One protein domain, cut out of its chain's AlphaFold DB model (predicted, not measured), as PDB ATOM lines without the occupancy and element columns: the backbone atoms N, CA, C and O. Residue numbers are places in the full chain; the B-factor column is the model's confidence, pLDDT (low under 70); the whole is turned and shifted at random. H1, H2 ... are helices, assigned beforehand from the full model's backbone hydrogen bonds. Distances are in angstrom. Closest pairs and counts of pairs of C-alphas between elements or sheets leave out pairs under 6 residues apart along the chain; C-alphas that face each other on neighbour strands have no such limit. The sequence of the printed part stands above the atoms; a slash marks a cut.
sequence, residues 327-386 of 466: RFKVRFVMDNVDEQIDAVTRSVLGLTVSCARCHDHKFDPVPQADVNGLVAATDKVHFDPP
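Overview. This is residues 327 to 386 of the 466 residues of the protein "Cytochrome c domain-containing protein" of Limnoglobus roseus (UniProt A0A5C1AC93). One long helix, H1, makes a straight rod, and two shorter helices pack on it: H2 folds back onto residues 338 to 346, while H3 meets residues 337 to 341 about perpendicular to the rod. H2 and H3 also touch each other, and after H3 a tail, residues 379 to 386, runs back toward the end of the rod where H1 begins. The printed part has 60 residues, with three named helices in the order H1, H2, H3, no named strand, and the class all helix. It is compact, with a radius of gyration of the C-alphas of 11.9 A, yet elongated in outline, spanning 39 by 22 by 17 A.

Arrangement. H1, residues 329 to 348, touches H2, residues 353 to 357, with residues 338 to 346 alone; their closest C-alphas, those of Asp 342 and Ser 354, are 5.3 A apart. H1 touches H3, residues 368 to 378, with residues 337 to 341 alone, and the closest C-alphas are those of Val 337 and Thr 378, at 6.1 A. The lines of H1 and H3 are about perpendicular, at 78 degrees. H2 and H3 touch, with the C-alphas of Ala 356 and Gln 368 closest at 5.1 A. In H1 and H3 every O i to N i+4 pair is within hydrogen-bond range; in H2 0 of 1 is, beside 2 of 2 O i to N i+3 pairs.

Along the chain. H1 is 28.7 A long, from C-alpha 329 at (-24.632, 4.564, -22.469) to C-alpha 348 at (-51.200, -1.204, -13.386). H2 measures 7.7 A from C-alpha 353 to C-alpha 357. H3 measures 15.4 A and ends with C-alpha 378 at (-40.719, 7.636, -20.639).

Size, cuts and confidence. The C-alphas farthest apart, those of Phe 363 and Pro 386, are 40.0 A apart. The printed part has no cut. The link from H1 to H2 is tight, with 4 residues, and the link from H2 to H3 is short, with 10. The mean pLDDT of the printed part is 82.1, and residues 378 to 386 are under 70.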
ATOM      1  N   ARG A 327     -21.571  -0.375 -19.988       81.94
ATOM      2  CA  ARG A 327     -20.634   0.616 -20.548       81.94
ATOM      3  C   ARG A 327     -21.189   1.326 -21.777       81.94
ATOM      4  O   ARG A 327     -20.727   2.418 -22.108       81.94
ATOM      5  N   PHE A 328     -22.168   0.727 -22.449       81.31
ATOM      6  CA  PHE A 328     -22.843   1.339 -23.585       81.31
ATOM      7  C   PHE A 328     -23.962   2.251 -23.083       81.31
ATOM      8  O   PHE A 328     -25.053   1.779 -22.775       81.31
ATOM      9  N   LYS A 329     -23.696   3.565 -23.021       80.06
ATOM     10  CA  LYS A 329     -24.632   4.564 -22.469       80.06
ATOM     11  C   LYS A 329     -26.035   4.470 -23.069       80.06
ATOM     12  O   LYS A 329     -27.005   4.428 -22.328       80.06
ATOM     13  N   VAL A 330     -26.137   4.368 -24.396       81.88
ATOM     14  CA  VAL A 330     -27.437   4.260 -25.084       81.88
ATOM     15  C   VAL A 330     -28.203   3.023 -24.622       81.88
ATOM     16  O   VAL A 330     -29.389   3.108 -24.334       81.88
ATOM     17  N   ARG A 331     -27.519   1.882 -24.485       82.56
ATOM     18  CA  ARG A 331     -28.146   0.658 -23.987       82.56
ATOM     19  C   ARG A 331     -28.576   0.796 -22.529       82.56
ATOM     20  O   ARG A 331     -29.673   0.381 -22.209       82.56
ATOM     21  N   PHE A 332     -27.759   1.418 -21.678       86.62
ATOM     22  CA  PHE A 332     -28.140   1.688 -20.288       86.62
ATOM     23  C   PHE A 332     -29.421   2.527 -20.203       86.62
ATOM     24  O   PHE A 332     -30.325   2.178 -19.451       86.62
ATOM     25  N   VAL A 333     -29.526   3.604 -20.985       86.38
ATOM     26  CA  VAL A 333     -30.736   4.444 -21.015       86.38
ATOM     27  C   VAL A 333     -31.942   3.632 -21.489       86.38
ATOM     28  O   VAL A 333     -32.958   3.602 -20.804       86.38
ATOM     29  N   MET A 334     -31.813   2.900 -22.599       87.31
ATOM     30  CA  MET A 334     -32.919   2.102 -23.143       87.31
ATOM     31  C   MET A 334     -33.335   0.943 -22.226       87.31
ATOM     32  O   MET A 334     -34.523   0.662 -22.124       87.31
ATOM     33  N   ASP A 335     -32.394   0.302 -21.525       88.50
ATOM     34  CA  ASP A 335     -32.700  -0.744 -20.541       88.50
ATOM     35  C   ASP A 335     -33.488  -0.154 -19.348       88.50
ATOM     36  O   ASP A 335     -34.411  -0.796 -18.858       88.50
ATOM     37  N   ASN A 336     -33.192   1.081 -18.914       88.94
ATOM     38  CA  ASN A 336     -33.984   1.771 -17.881       88.94
ATOM     39  C   ASN A 336     -35.387   2.150 -18.376       88.94
ATOM     40  O   ASN A 336     -36.350   2.041 -17.624       88.94
ATOM     41  N   VAL A 337     -35.507   2.594 -19.628       89.62
ATOM     42  CA  VAL A 337     -36.806   2.920 -20.231       89.62
ATOM     43  C   VAL A 337     -37.682   1.668 -20.362       89.62
ATOM     44  O   VAL A 337     -38.852   1.697 -19.986       89.62
ATOM     45  N   ASP A 338     -37.118   0.555 -20.838       89.50
ATOM     46  CA  ASP A 338     -37.806  -0.744 -20.909       89.50
ATOM     47  C   ASP A 338     -38.269  -1.195 -19.515       89.50
ATOM     48  O   ASP A 338     -39.404  -1.637 -19.339       89.50
ATOM     49  N   GLU A 339     -37.421  -1.003 -18.502       90.81
ATOM     50  CA  GLU A 339     -37.741  -1.296 -17.106       90.81
ATOM     51  C   GLU A 339     -38.912  -0.441 -16.595       90.81
ATOM     52  O   GLU A 339     -39.843  -0.990 -16.010       90.81
ATOM     53  N   GLN A 340     -38.952   0.861 -16.879       92.19
ATOM     54  CA  GLN A 340     -40.069   1.740 -16.497       92.19
ATOM     55  C   GLN A 340     -41.386   1.360 -17.185       92.19
ATOM     56  O   GLN A 340     -42.435   1.302 -16.537       92.19
ATOM     57  N   ILE A 341     -41.341   1.062 -18.488       92.25
ATOM     58  CA  ILE A 341     -42.512   0.595 -19.242       92.25
ATOM     59  C   ILE A 341     -43.027  -0.711 -18.639       92.25
ATOM     60  O   ILE A 341     -44.233  -0.859 -18.425       92.25
ATOM     61  N   ASP A 342     -42.130  -1.647 -18.323       92.88
ATOM     62  CA  ASP A 342     -42.489  -2.906 -17.674       92.88
ATOM     63  C   ASP A 342     -43.141  -2.679 -16.304       92.88
ATOM     64  O   ASP A 342     -44.171  -3.288 -16.016       92.88
ATOM     65  N   ALA A 343     -42.600  -1.753 -15.500       93.75
ATOM     66  CA  ALA A 343     -43.149  -1.371 -14.198       93.75
ATOM     67  C   ALA A 343     -44.614  -0.967 -14.313       93.75
ATOM     68  O   ALA A 343     -45.487  -1.558 -13.676       93.75
ATOM     69  N   VAL A 344     -44.880   0.034 -15.154       94.44
ATOM     70  CA  VAL A 344     -46.204   0.633 -15.320       94.44
ATOM     71  C   VAL A 344     -47.169  -0.413 -15.862       94.44
ATOM     72  O   VAL A 344     -48.251  -0.623 -15.320       94.44
ATOM     73  N   THR A 345     -46.775  -1.106 -16.927       94.31
ATOM     74  CA  THR A 345     -47.693  -1.975 -17.666       94.31
ATOM     75  C   THR A 345     -48.006  -3.269 -16.921       94.31
ATOM     76  O   THR A 345     -49.166  -3.684 -16.905       94.31
ATOM     77  N   ARG A 346     -47.038  -3.870 -16.219       93.75
ATOM     78  CA  ARG A 346     -47.305  -5.069 -15.411       93.75
ATOM     79  C   ARG A 346     -48.056  -4.755 -14.126       93.75
ATOM     80  O   ARG A 346     -48.980  -5.491 -13.798       93.75
ATOM     81  N   SER A 347     -47.684  -3.696 -13.405       94.12
ATOM     82  CA  SER A 347     -48.300  -3.399 -12.101       94.12
ATOM     83  C   SER A 347     -49.694  -2.779 -12.219       94.12
ATOM     84  O   SER A 347     -50.560  -3.096 -11.409       94.12
ATOM     85  N   VAL A 348     -49.928  -1.930 -13.228       93.69
ATOM     86  CA  VAL A 348     -51.200  -1.204 -13.386       93.69
ATOM     87  C   VAL A 348     -52.137  -1.914 -14.356       93.69
ATOM     88  O   VAL A 348     -53.319  -2.063 -14.066       93.69
ATOM     89  N   LEU A 349     -51.632  -2.352 -15.515       91.50
ATOM     90  CA  LEU A 349     -52.479  -2.950 -16.557       91.50
ATOM     91  C   LEU A 349     -52.574  -4.476 -16.442       91.50
ATOM     92  O   LEU A 349     -53.437  -5.077 -17.074       91.50
ATOM     93  N   GLY A 350     -51.679  -5.115 -15.681       91.69
ATOM     94  CA  GLY A 350     -51.570  -6.574 -15.648       91.69
ATOM     95  C   GLY A 350     -51.067  -7.172 -16.968       91.69
ATOM     96  O   GLY A 350     -51.331  -8.340 -17.247       91.69
ATOM     97  N   LEU A 351     -50.362  -6.385 -17.792       91.94
ATOM     98  CA  LEU A 351     -49.930  -6.772 -19.138       91.94
ATOM     99  C   LEU A 351     -48.408  -6.781 -19.267       91.94
ATOM    100  O   LEU A 351     -47.714  -5.877 -18.809       91.94
ATOM    101  N   THR A 352     -47.874  -7.768 -19.982       91.31
ATOM    102  CA  THR A 352     -46.436  -7.889 -20.265       91.31
ATOM    103  C   THR A 352     -46.026  -7.103 -21.512       91.31
ATOM    104  O   THR A 352     -45.417  -7.647 -22.431       91.31
ATOM    105  N   VAL A 353     -46.350  -5.809 -21.559       92.19
ATOM    106  CA  VAL A 353     -46.119  -4.941 -22.733       92.19
ATOM    107  C   VAL A 353     -44.643  -4.889 -23.144       92.19
ATOM    108  O   VAL A 353     -44.353  -4.849 -24.337       92.19
ATOM    109  N   SER A 354     -43.706  -4.992 -22.194       86.38
ATOM    110  CA  SER A 354     -42.257  -5.070 -22.459       86.38
ATOM    111  C   SER A 354     -41.857  -6.222 -23.391       86.38
ATOM    112  O   SER A 354     -40.887  -6.116 -24.143       86.38
ATOM    113  N   CYS A 355     -42.635  -7.310 -23.449       87.88
ATOM    114  CA  CYS A 355     -42.399  -8.384 -24.415       87.88
ATOM    115  C   CYS A 355     -42.530  -7.900 -25.866       87.88
ATOM    116  O   CYS A 355     -41.954  -8.518 -26.762       87.88
ATOM    117  N   ALA A 356     -43.249  -6.795 -26.099       88.88
ATOM    118  CA  ALA A 356     -43.411  -6.214 -27.420       88.88
ATOM    119  C   ALA A 356     -42.284  -5.257 -27.851       88.88
ATOM    120  O   ALA A 356     -42.352  -4.656 -28.922       88.88
ATOM    121  N   ARG A 357     -41.207  -5.133 -27.064       85.06
ATOM    122  CA  ARG A 357     -40.068  -4.254 -27.381       85.06
ATOM    123  C   ARG A 357     -39.345  -4.613 -28.688       85.06
ATOM    124  O   ARG A 357     -38.816  -3.739 -29.367       85.06
ATOM    125  N   CYS A 358     -39.318  -5.898 -29.061       82.75
ATOM    126  CA  CYS A 358     -38.611  -6.386 -30.256       82.75
ATOM    127  C   CYS A 358     -39.541  -6.817 -31.401       82.75
ATOM    128  O   CYS A 358     -39.107  -6.857 -32.549       82.75
ATOM    129  N   HIS A 359     -40.787  -7.168 -31.094       87.25
ATOM    130  CA  HIS A 359     -41.796  -7.650 -32.038       87.25
ATOM    131  C   HIS A 359     -43.182  -7.419 -31.431       87.25
ATOM    132  O   HIS A 359     -43.267  -7.261 -30.227       87.25
ATOM    133  N   ASP A 360     -44.280  -7.465 -32.187       86.44
ATOM    134  CA  ASP A 360     -45.609  -7.337 -31.561       86.44
ATOM    135  C   ASP A 360     -45.856  -8.423 -30.505       86.44
ATOM    136  O   ASP A 360     -45.425  -9.570 -30.673       86.44
ATOM    137  N   HIS A 361     -46.603  -8.094 -29.455       89.81
ATOM    138  CA  HIS A 361     -46.840  -8.995 -28.335       89.81
ATOM    139  C   HIS A 361     -47.431 -10.343 -28.786       89.81
ATOM    140  O   HIS A 361     -48.275 -10.428 -29.682       89.81
ATOM    141  N   LYS A 362     -46.965 -11.443 -28.181       85.88
ATOM    142  CA  LYS A 362     -47.285 -12.801 -28.653       85.88
ATOM    143  C   LYS A 362     -48.771 -13.154 -28.515       85.88
ATOM    144  O   LYS A 362     -49.302 -13.861 -29.373       85.88
ATOM    145  N   PHE A 363     -49.404 -12.702 -27.434       84.75
ATOM    146  CA  PHE A 363     -50.767 -13.090 -27.057       84.75
ATOM    147  C   PHE A 363     -51.710 -11.892 -27.024       84.75
ATOM    148  O   PHE A 363     -52.723 -11.903 -27.709       84.75
ATOM    149  N   ASP A 364     -51.338 -10.853 -26.283       89.25
ATOM    150  CA  ASP A 364     -52.114  -9.618 -26.198       89.25
ATOM    151  C   ASP A 364     -52.066  -8.751 -27.470       89.25
ATOM    152  O   ASP A 364     -51.064  -8.764 -28.194       89.25
ATOM    153  N   PRO A 365     -53.130  -7.973 -27.743       89.00
ATOM    154  CA  PRO A 365     -53.252  -7.094 -28.901       89.00
ATOM    155  C   PRO A 365     -52.445  -5.792 -28.745       89.00
ATOM    156  O   PRO A 365     -52.996  -4.693 -28.844       89.00
ATOM    157  N   VAL A 366     -51.137  -5.934 -28.512       89.38
ATOM    158  CA  VAL A 366     -50.174  -4.844 -28.296       89.38
ATOM    159  C   VAL A 366     -49.100  -4.877 -29.396       89.38
ATOM    160  O   VAL A 366     -48.162  -5.681 -29.329       89.38
ATOM    161  N   PRO A 367     -49.234  -4.046 -30.446       87.38
ATOM    162  CA  PRO A 367     -48.207  -3.863 -31.465       87.38
ATOM    163  C   PRO A 367     -46.915  -3.266 -30.899       87.38
ATOM    164  O   PRO A 367     -46.937  -2.470 -29.962       87.38
ATOM    165  N   GLN A 368     -45.780  -3.551 -31.541       86.19
ATOM    166  CA  GLN A 368     -44.498  -2.922 -31.197       86.19
ATOM    167  C   GLN A 368     -44.544  -1.391 -31.348       86.19
ATOM    168  O   GLN A 368     -43.851  -0.668 -30.633       86.19
ATOM    169  N   ALA A 369     -45.375  -0.878 -32.262       84.06
ATOM    170  CA  ALA A 369     -45.569   0.559 -32.441       84.06
ATOM    171  C   ALA A 369     -46.087   1.251 -31.166       84.06
ATOM    172  O   ALA A 369     -45.630   2.351 -30.859       84.06
ATOM    173  N   ASP A 370     -46.958   0.590 -30.400       87.38
ATOM    174  CA  ASP A 370     -47.501   1.140 -29.155       87.38
ATOM    175  C   ASP A 370     -46.407   1.222 -28.080       87.38
ATOM    176  O   ASP A 370     -46.290   2.235 -27.392       87.38
ATOM    177  N   VAL A 371     -45.529   0.210 -27.999       86.19
ATOM    178  CA  VAL A 371     -44.353   0.236 -27.105       86.19
ATOM    179  C   VAL A 371     -43.420   1.387 -27.458       86.19
ATOM    180  O   VAL A 371     -42.988   2.119 -26.575       86.19
ATOM    181  N   ASN A 372     -43.148   1.602 -28.745       82.50
ATOM    182  CA  ASN A 372     -42.311   2.721 -29.183       82.50
ATOM    183  C   ASN A 372     -42.947   4.083 -28.851       82.50
ATOM    184  O   ASN A 372     -42.229   5.037 -28.552       82.50
ATOM    185  N   GLY A 373     -44.281   4.172 -28.863       82.31
ATOM    186  CA  GLY A 373     -45.011   5.340 -28.367       82.31
ATOM    187  C   GLY A 373     -44.790   5.577 -26.870       82.31
ATOM    188  O   GLY A 373     -44.562   6.716 -26.462       82.31
ATOM    189  N   LEU A 374     -44.785   4.510 -26.063       83.50
ATOM    190  CA  LEU A 374     -44.487   4.590 -24.629       83.50
ATOM    191  C   LEU A 374     -43.035   4.995 -24.358       83.50
ATOM    192  O   LEU A 374     -42.814   5.869 -23.525       83.50
ATOM    193  N   VAL A 375     -42.067   4.452 -25.108       81.88
ATOM    194  CA  VAL A 375     -40.642   4.836 -25.020       81.88
ATOM    195  C   VAL A 375     -40.478   6.350 -25.147       81.88
ATOM    196  O   VAL A 375     -39.789   6.963 -24.336       81.88
ATOM    197  N   ALA A 376     -41.156   6.973 -26.117       71.12
ATOM    198  CA  ALA A 376     -41.089   8.420 -26.320       71.12
ATOM    199  C   ALA A 376     -41.650   9.236 -25.138       71.12
ATOM    200  O   ALA A 376     -41.241  10.382 -24.933       71.12
ATOM    201  N   ALA A 377     -42.580   8.671 -24.363       71.75
ATOM    202  CA  ALA A 377     -43.130   9.308 -23.171       71.75
ATOM    203  C   ALA A 377     -42.219   9.138 -21.940       71.75
ATOM    204  O   ALA A 377     -42.137  10.053 -21.121       71.75
ATOM    205  N   THR A 378     -41.522   8.004 -21.820       68.00
ATOM    206  CA  THR A 378     -40.719   7.636 -20.639       68.00
ATOM    207  C   THR A 378     -39.242   8.032 -20.721       68.00
ATOM    208  O   THR A 378     -38.610   8.189 -19.681       68.00
ATOM    209  N   ASP A 379     -38.682   8.277 -21.914       59.16
ATOM    210  CA  ASP A 379     -37.263   8.659 -22.122       59.16
ATOM    211  C   ASP A 379     -36.846   9.990 -21.451       59.16
ATOM    212  O   ASP A 379     -35.707  10.423 -21.556       59.16
ATOM    213  N   LYS A 380     -37.755  10.662 -20.737       55.91
ATOM    214  CA  LYS A 380     -37.486  11.907 -19.998       55.91
ATOM    215  C   LYS A 380     -37.162  11.700 -18.515       55.91
ATOM    216  O   LYS A 380     -36.812  12.665 -17.841       55.91
ATOM    217  N   VAL A 381     -37.276  10.475 -17.995       56.81
ATOM    218  CA  VAL A 381     -36.989  10.160 -16.585       56.81
ATOM    219  C   VAL A 381     -35.582   9.573 -16.474       56.81
ATOM    220  O   VAL A 381     -35.367   8.379 -16.696       56.81
ATOM    221  N   HIS A 382     -34.602  10.414 -16.139       55.03
ATOM    222  CA  HIS A 382     -33.194  10.017 -16.089       55.03
ATOM    223  C   HIS A 382     -32.730   9.633 -14.679       55.03
ATOM    224  O   HIS A 382     -33.014  10.308 -13.692       55.03
ATOM    225  N   PHE A 383     -31.961   8.545 -14.604       50.12
ATOM    226  CA  PHE A 383     -31.138   8.210 -13.446       50.12
ATOM    227  C   PHE A 383     -29.682   8.527 -13.782       50.12
ATOM    228  O   PHE A 383     -29.095   7.845 -14.627       50.12
ATOM    229  N   ASP A 384     -29.099   9.510 -13.099       47.62
ATOM    230  CA  ASP A 384     -27.665   9.770 -13.170       47.62
ATOM    231  C   ASP A 384     -26.935   8.978 -12.077       47.62
ATOM    232  O   ASP A 384     -27.139   9.229 -10.883       47.62
ATOM    233  N   PRO A 385     -26.091   7.991 -12.435       40.69
ATOM    234  CA  PRO A 385     -25.231   7.360 -11.450       40.69
ATOM    235  C   PRO A 385     -24.226   8.401 -10.929       40.69
ATOM    236  O   PRO A 385     -23.725   9.201 -11.720       40.69
ATOM    237  N   PRO A 386     -23.870   8.379  -9.631       37.56
ATOM    238  CA  PRO A 386     -22.846   9.277  -9.111       37.56
ATOM    239  C   PRO A 386     -21.546   9.120  -9.915       37.56
ATOM    240  O   PRO A 386     -21.102   7.995 -10.183       37.56
TER     241      PRO A 386